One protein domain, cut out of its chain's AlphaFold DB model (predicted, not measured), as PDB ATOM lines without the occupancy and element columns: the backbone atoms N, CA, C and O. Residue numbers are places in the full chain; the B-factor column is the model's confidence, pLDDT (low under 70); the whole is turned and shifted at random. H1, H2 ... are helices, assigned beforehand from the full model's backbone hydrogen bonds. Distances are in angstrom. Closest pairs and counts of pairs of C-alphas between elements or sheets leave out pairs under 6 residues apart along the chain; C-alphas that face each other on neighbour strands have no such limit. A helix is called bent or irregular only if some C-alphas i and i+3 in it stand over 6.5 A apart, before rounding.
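Overview. This is residues 639 to 690 of the 730 residues of the protein "Heat-labile enterotoxin, A chain" of Akanthomyces lecanii RCEF 1005 (UniProt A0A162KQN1). H2, the longest helix, and H1, nearly as long, lie side by side and run opposite ways, making a simple helical hairpin closed by the tight turn of residues 669 to 672. A tail without a named element, residues 639 to 651, comes from well away from the two helices, runs slantwise past one side of the hairpin to its open end, and folds back there into H1. The printed part has 52 residues with two named helices, H1 then H2 along the chain, and no named strand; the class is all helix. The whole is compact, with a radius of gyration of the C-alphas of 11.3 A, and flat in outline, spanning 33 by 27 by 13 A.

Along the chain. H2 is residues 673 to 690, 26.0 A from first to last C-alpha, from C-alpha 673 at (31.244, 17.172, -27.030) to C-alpha 690 at (19.079, 5.254, -46.694). H1 is residues 652 to 668, 25.0 A long, and begins with C-alpha 652 at (16.792, 13.258, -51.431).

Arrangement. H2 and H1 touch, with 25 pairs of C-alphas within 8 A. Their closest C-alphas are those of Ala 666 and Ala 675, 4.4 A apart. Their centres are 9.2 A apart. They run opposite ways at a shallow tilt of 16 degrees and form a helical hairpin. Neither helix is bent. In H1 and H2 every O i to N i+4 pair is within hydrogen-bond range.

Size, cuts and confidence. The two C-alphas farthest apart are those of Lys 650 and Ser 671, 33.5 A. The printed part has no cut. The link from H1 to H2, four residues, is tight. The mean pLDDT of the printed part is 71.7; residues 639 to 650 and 670 to 671 are under 70.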
ATOM      1  N   THR A 639      19.627  34.841 -29.529       37.53
ATOM      2  CA  THR A 639      20.348  34.527 -30.766       37.53
ATOM      3  C   THR A 639      19.921  33.140 -31.212       37.53
ATOM      4  O   THR A 639      19.934  32.218 -30.398       37.53
ATOM      5  N   GLU A 640      19.517  33.018 -32.478       34.25
ATOM      6  CA  GLU A 640      19.052  31.770 -33.090       34.25
ATOM      7  C   GLU A 640      20.034  30.628 -32.794       34.25
ATOM      8  O   GLU A 640      21.176  30.631 -33.262       34.25
ATOM      9  N   SER A 641      19.594  29.648 -31.999       33.12
ATOM     10  CA  SER A 641      20.217  28.334 -32.022       33.12
ATOM     11  C   SER A 641      19.880  27.709 -33.376       33.12
ATOM     12  O   SER A 641      18.739  27.755 -33.835       33.12
ATOM     13  N   PHE A 642      20.895  27.170 -34.053       39.22
ATOM     14  CA  PHE A 642      20.722  26.410 -35.288       39.22
ATOM     15  C   PHE A 642      20.038  25.072 -34.975       39.22
ATOM     16  O   PHE A 642      20.669  24.013 -34.978       39.22
ATOM     17  N   ASP A 643      18.733  25.108 -34.731       33.28
ATOM     18  CA  ASP A 643      17.878  23.964 -34.998       33.28
ATOM     19  C   ASP A 643      17.595  23.945 -36.499       33.28
ATOM     20  O   ASP A 643      16.654  24.549 -37.011       33.28
ATOM     21  N   VAL A 644      18.434  23.216 -37.238       41.47
ATOM     22  CA  VAL A 644      18.000  22.687 -38.529       41.47
ATOM     23  C   VAL A 644      16.995  21.582 -38.208       41.47
ATOM     24  O   VAL A 644      17.346  20.403 -38.136       41.47
ATOM     25  N   GLU A 645      15.726  21.947 -38.010       42.53
ATOM     26  CA  GLU A 645      14.649  21.012 -38.313       42.53
ATOM     27  C   GLU A 645      14.890  20.564 -39.758       42.53
ATOM     28  O   GLU A 645      14.809  21.362 -40.696       42.53
ATOM     29  N   LEU A 646      15.272  19.295 -39.944       46.25
ATOM     30  CA  LEU A 646      15.360  18.675 -41.263       46.25
ATOM     31  C   LEU A 646      13.961  18.761 -41.872       46.25
ATOM     32  O   LEU A 646      13.099  17.921 -41.601       46.25
ATOM     33  N   THR A 647      13.715  19.822 -42.639       48.19
ATOM     34  CA  THR A 647      12.425  20.053 -43.273       48.19
ATOM     35  C   THR A 647      12.062  18.807 -44.068       48.19
ATOM     36  O   THR A 647      12.897  18.176 -44.723       48.19
ATOM     37  N   THR A 648      10.793  18.408 -44.023       48.12
ATOM     38  CA  THR A 648      10.287  17.205 -44.699       48.12
ATOM     39  C   THR A 648      10.279  17.330 -46.229       48.12
ATOM     40  O   THR A 648       9.521  16.625 -46.900       48.12
ATOM     41  N   GLY A 649      11.121  18.195 -46.805       51.03
ATOM     42  CA  GLY A 649      11.320  18.357 -48.239       51.03
ATOM     43  C   GLY A 649      11.491  16.996 -48.907       51.03
ATOM     44  O   GLY A 649      12.211  16.125 -48.409       51.03
ATOM     45  N   LYS A 650      10.744  16.772 -49.992       52.31
ATOM     46  CA  LYS A 650      10.655  15.467 -50.665       52.31
ATOM     47  C   LYS A 650      11.934  15.086 -51.422       52.31
ATOM     48  O   LYS A 650      12.071  13.932 -51.809       52.31
ATOM     49  N   ASP A 651      12.861  16.023 -51.610       77.25
ATOM     50  CA  ASP A 651      14.070  15.800 -52.396       77.25
ATOM     51  C   ASP A 651      15.207  15.177 -51.563       77.25
ATOM     52  O   ASP A 651      15.673  15.727 -50.561       77.25
ATOM     53  N   LYS A 652      15.670  14.006 -52.008       79.50
ATOM     54  CA  LYS A 652      16.792  13.258 -51.431       79.50
ATOM     55  C   LYS A 652      18.100  14.052 -51.505       79.50
ATOM     56  O   LYS A 652      18.920  13.934 -50.595       79.50
ATOM     57  N   HIS A 653      18.291  14.857 -52.550       71.31
ATOM     58  CA  HIS A 653      19.504  15.652 -52.727       71.31
ATOM     59  C   HIS A 653      19.607  16.754 -51.665       71.31
ATOM     60  O   HIS A 653      20.648  16.905 -51.025       71.31
ATOM     61  N   PHE A 654      18.493  17.429 -51.380       80.50
ATOM     62  CA  PHE A 654      18.400  18.428 -50.316       80.50
ATOM     63  C   PHE A 654      18.724  17.850 -48.926       80.50
ATOM     64  O   PHE A 654      19.490  18.441 -48.168       80.50
ATOM     65  N   ARG A 655      18.225  16.648 -48.606       80.62
ATOM     66  CA  ARG A 655      18.511  15.988 -47.316       80.62
ATOM     67  C   ARG A 655      19.970  15.543 -47.182       80.62
ATOM     68  O   ARG A 655      20.535  15.628 -46.098       80.62
ATOM     69  N   LEU A 656      20.595  15.090 -48.273       82.25
ATOM     70  CA  LEU A 656      22.026  14.760 -48.283       82.25
ATOM     71  C   LEU A 656      22.896  16.007 -48.085       82.25
ATOM     72  O   LEU A 656      23.896  15.940 -47.374       82.25
ATOM     73  N   LYS A 657      22.480  17.151 -48.638       86.62
ATOM     74  CA  LYS A 657      23.147  18.436 -48.411       86.62
ATOM     75  C   LYS A 657      23.120  18.840 -46.930       86.62
ATOM     76  O   LYS A 657      24.153  19.222 -46.395       86.62
ATOM     77  N   GLN A 658      21.994  18.646 -46.240       85.81
ATOM     78  CA  GLN A 658      21.887  18.915 -44.797       85.81
ATOM     79  C   GLN A 658      22.795  18.002 -43.948       85.81
ATOM     80  O   GLN A 658      23.406  18.460 -42.986       85.81
ATOM     81  N   VAL A 659      22.945  16.721 -44.317       89.00
ATOM     82  CA  VAL A 659      23.915  15.810 -43.671       89.00
ATOM     83  C   VAL A 659      25.350  16.311 -43.864       89.00
ATOM     84  O   VAL A 659      26.144  16.303 -42.925       89.00
ATOM     85  N   GLN A 660      25.683  16.770 -45.071       89.19
ATOM     86  CA  GLN A 660      27.009  17.300 -45.383       89.19
ATOM     87  C   GLN A 660      27.317  18.584 -44.597       89.19
ATOM     88  O   GLN A 660      28.427  18.732 -44.087       89.19
ATOM     89  N   GLU A 661      26.340  19.478 -44.448       90.19
ATOM     90  CA  GLU A 661      26.462  20.711 -43.661       90.19
ATOM     91  C   GLU A 661      26.671  20.418 -42.165       90.19
ATOM     92  O   GLU A 661      27.542  21.027 -41.540       90.19
ATOM     93  N   LEU A 662      25.975  19.423 -41.597       87.56
ATOM     94  CA  LEU A 662      26.197  18.975 -40.214       87.56
ATOM     95  C   LEU A 662      27.619  18.435 -39.994       87.56
ATOM     96  O   LEU A 662      28.263  18.796 -39.011       87.56
ATOM     97  N   LEU A 663      28.141  17.624 -40.922       88.19
ATOM     98  CA  LEU A 663      29.500  17.070 -40.828       88.19
ATOM     99  C   LEU A 663      30.587  18.137 -41.002       88.19
ATOM    100  O   LEU A 663      31.603  18.112 -40.306       88.19
ATOM    101  N   GLN A 664      30.387  19.093 -41.912       87.69
ATOM    102  CA  GLN A 664      31.306  20.223 -42.076       87.69
ATOM    103  C   GLN A 664      31.327  21.110 -40.831       87.69
ATOM    104  O   GLN A 664      32.397  21.556 -40.414       87.69
ATOM    105  N   THR A 665      30.169  21.303 -40.204       84.38
ATOM    106  CA  THR A 665      30.039  22.068 -38.963       84.38
ATOM    107  C   THR A 665      30.697  21.335 -37.796       84.38
ATOM    108  O   THR A 665      31.490  21.936 -37.078       84.38
ATOM    109  N   ALA A 666      30.484  20.021 -37.657       87.62
ATOM    110  CA  ALA A 666      31.160  19.192 -36.655       87.62
ATOM    111  C   ALA A 666      32.691  19.294 -36.757       87.62
ATOM    112  O   ALA A 666      33.374  19.421 -35.746       87.62
ATOM    113  N   LYS A 667      33.230  19.324 -37.983       82.94
ATOM    114  CA  LYS A 667      34.671  19.457 -38.250       82.94
ATOM    115  C   LYS A 667      35.258  20.806 -37.811       82.94
ATOM    116  O   LYS A 667      36.459  20.885 -37.557       82.94
ATOM    117  N   ALA A 668      34.443  21.858 -37.732       85.00
ATOM    118  CA  ALA A 668      34.883  23.169 -37.262       85.00
ATOM    119  C   ALA A 668      35.062  23.220 -35.731       85.00
ATOM    120  O   ALA A 668      35.824  24.051 -35.234       85.00
ATOM    121  N   PHE A 669      34.426  22.310 -34.986       84.69
ATOM    122  CA  PHE A 669      34.603  22.173 -33.542       84.69
ATOM    123  C   PHE A 669      35.788  21.239 -33.242       84.69
ATOM    124  O   PHE A 669      35.788  20.058 -33.588       84.69
ATOM    125  N   LYS A 670      36.839  21.766 -32.600       52.78
ATOM    126  CA  LYS A 670      38.036  20.990 -32.225       52.78
ATOM    127  C   LYS A 670      37.728  20.048 -31.053       52.78
ATOM    128  O   LYS A 670      37.812  20.471 -29.908       52.78
ATOM    129  N   SER A 671      37.382  18.797 -31.373       58.44
ATOM    130  CA  SER A 671      37.246  17.646 -30.455       58.44
ATOM    131  C   SER A 671      36.510  17.925 -29.134       58.44
ATOM    132  O   SER A 671      36.940  17.469 -28.077       58.44
ATOM    133  N   ASP A 672      35.423  18.690 -29.197       84.06
ATOM    134  CA  ASP A 672      34.533  18.960 -28.063       84.06
ATOM    135  C   ASP A 672      33.244  18.123 -28.191       84.06
ATOM    136  O   ASP A 672      32.894  17.693 -29.294       84.06
ATOM    137  N   ALA A 673      32.508  17.921 -27.095       73.88
ATOM    138  CA  ALA A 673      31.244  17.172 -27.030       73.88
ATOM    139  C   ALA A 673      30.203  17.658 -28.064       73.88
ATOM    140  O   ALA A 673      29.358  16.897 -28.544       73.88
ATOM    141  N   THR A 674      30.306  18.926 -28.468       77.00
ATOM    142  CA  THR A 674      29.523  19.537 -29.546       77.00
ATOM    143  C   THR A 674      29.806  18.905 -30.918       77.00
ATOM    144  O   THR A 674      28.875  18.642 -31.682       77.00
ATOM    145  N   ALA A 675      31.073  18.608 -31.233       81.19
ATOM    146  CA  ALA A 675      31.473  17.957 -32.485       81.19
ATOM    147  C   ALA A 675      30.923  16.526 -32.571       81.19
ATOM    148  O   ALA A 675      30.437  16.101 -33.622       81.19
ATOM    149  N   GLU A 676      30.957  15.801 -31.452       75.81
ATOM    150  CA  GLU A 676      30.436  14.437 -31.338       75.81
ATOM    151  C   GLU A 676      28.911  14.417 -31.516       75.81
ATOM    152  O   GLU A 676      28.394  13.709 -32.377       75.81
ATOM    153  N   THR A 677      28.199  15.318 -30.833       85.69
ATOM    154  CA  THR A 677      26.738  15.458 -30.953       85.69
ATOM    155  C   THR A 677      26.293  15.787 -32.385       85.69
ATOM    156  O   THR A 677      25.301  15.243 -32.877       85.69
ATOM    157  N   LEU A 678      27.009  16.673 -33.085       84.94
ATOM    158  CA  LEU A 678      26.713  17.016 -34.484       84.94
ATOM    159  C   LEU A 678      26.995  15.848 -35.438       84.94
ATOM    160  O   LEU A 678      26.238  15.633 -36.387       84.94
ATOM    161  N   THR A 679      28.045  15.074 -35.160       83.00
ATOM    162  CA  THR A 679      28.387  13.869 -35.926       83.00
ATOM    163  C   THR A 679      27.310  12.794 -35.760       83.00
ATOM    164  O   THR A 679      26.837  12.251 -36.758       83.00
ATOM    165  N   ASP A 680      26.833  12.562 -34.536       80.00
ATOM    166  CA  ASP A 680      25.746  11.620 -34.251       80.00
ATOM    167  C   ASP A 680      24.432  12.034 -34.931       80.00
ATOM    168  O   ASP A 680      23.750  11.207 -35.547       80.00
ATOM    169  N   LYS A 681      24.093  13.331 -34.905       84.62
ATOM    170  CA  LYS A 681      22.921  13.868 -35.622       84.62
ATOM    171  C   LYS A 681      23.026  13.642 -37.136       84.62
ATOM    172  O   LYS A 681      22.037  13.245 -37.759       84.62
ATOM    173  N   ALA A 682      24.205  13.853 -37.726       88.06
ATOM    174  CA  ALA A 682      24.441  13.605 -39.147       88.06
ATOM    175  C   ALA A 682      24.294  12.116 -39.508       88.06
ATOM    176  O   ALA A 682      23.682  11.786 -40.529       88.06
ATOM    177  N   LEU A 683      24.790  11.220 -38.648       76.69
ATOM    178  CA  LEU A 683      24.717   9.773 -38.841       76.69
ATOM    179  C   LEU A 683      23.262   9.277 -38.839       76.69
ATOM    180  O   LEU A 683      22.828   8.609 -39.779       76.69
ATOM    181  N   VAL A 684      22.471   9.688 -37.843       77.62
ATOM    182  CA  VAL A 684      21.042   9.334 -37.738       77.62
ATOM    183  C   VAL A 684      20.246   9.861 -38.938       77.62
ATOM    184  O   VAL A 684      19.351   9.182 -39.452       77.62
ATOM    185  N   ALA A 685      20.557  11.068 -39.417       77.75
ATOM    186  CA  ALA A 685      19.921  11.639 -40.601       77.75
ATOM    187  C   ALA A 685      20.254  10.838 -41.874       77.75
ATOM    188  O   ALA A 685      19.356  10.523 -42.659       77.75
ATOM    189  N   PHE A 686      21.515  10.434 -42.047       83.75
ATOM    190  CA  PHE A 686      21.958   9.602 -43.166       83.75
ATOM    191  C   PHE A 686      21.305   8.209 -43.163       83.75
ATOM    192  O   PHE A 686      20.816   7.737 -44.197       83.75
ATOM    193  N   GLU A 687      21.205   7.572 -41.996       72.19
ATOM    194  CA  GLU A 687      20.516   6.289 -41.825       72.19
ATOM    195  C   GLU A 687      19.028   6.379 -42.186       72.19
ATOM    196  O   GLU A 687      18.482   5.483 -42.833       72.19
ATOM    197  N   ARG A 688      18.346   7.483 -41.855       73.50
ATOM    198  CA  ARG A 688      16.943   7.710 -42.255       73.50
ATOM    199  C   ARG A 688      16.778   7.893 -43.765       73.50
ATOM    200  O   ARG A 688      15.810   7.389 -44.335       73.50
ATOM    201  N   ILE A 689      17.712   8.580 -44.427       80.75
ATOM    202  CA  ILE A 689      17.699   8.767 -45.891       80.75
ATOM    203  C   ILE A 689      17.885   7.424 -46.614       80.75
ATOM    204  O   ILE A 689      17.258   7.183 -47.647       80.75
ATOM    205  N   THR A 690      18.725   6.542 -46.074       70.25
ATOM    206  CA  THR A 690      19.079   5.254 -46.694       70.25
ATOM    207  C   THR A 690      18.077   4.139 -46.372       70.25
ATOM    208  O   THR A 690      17.789   3.304 -47.230       70.25
TER     209      THR A 690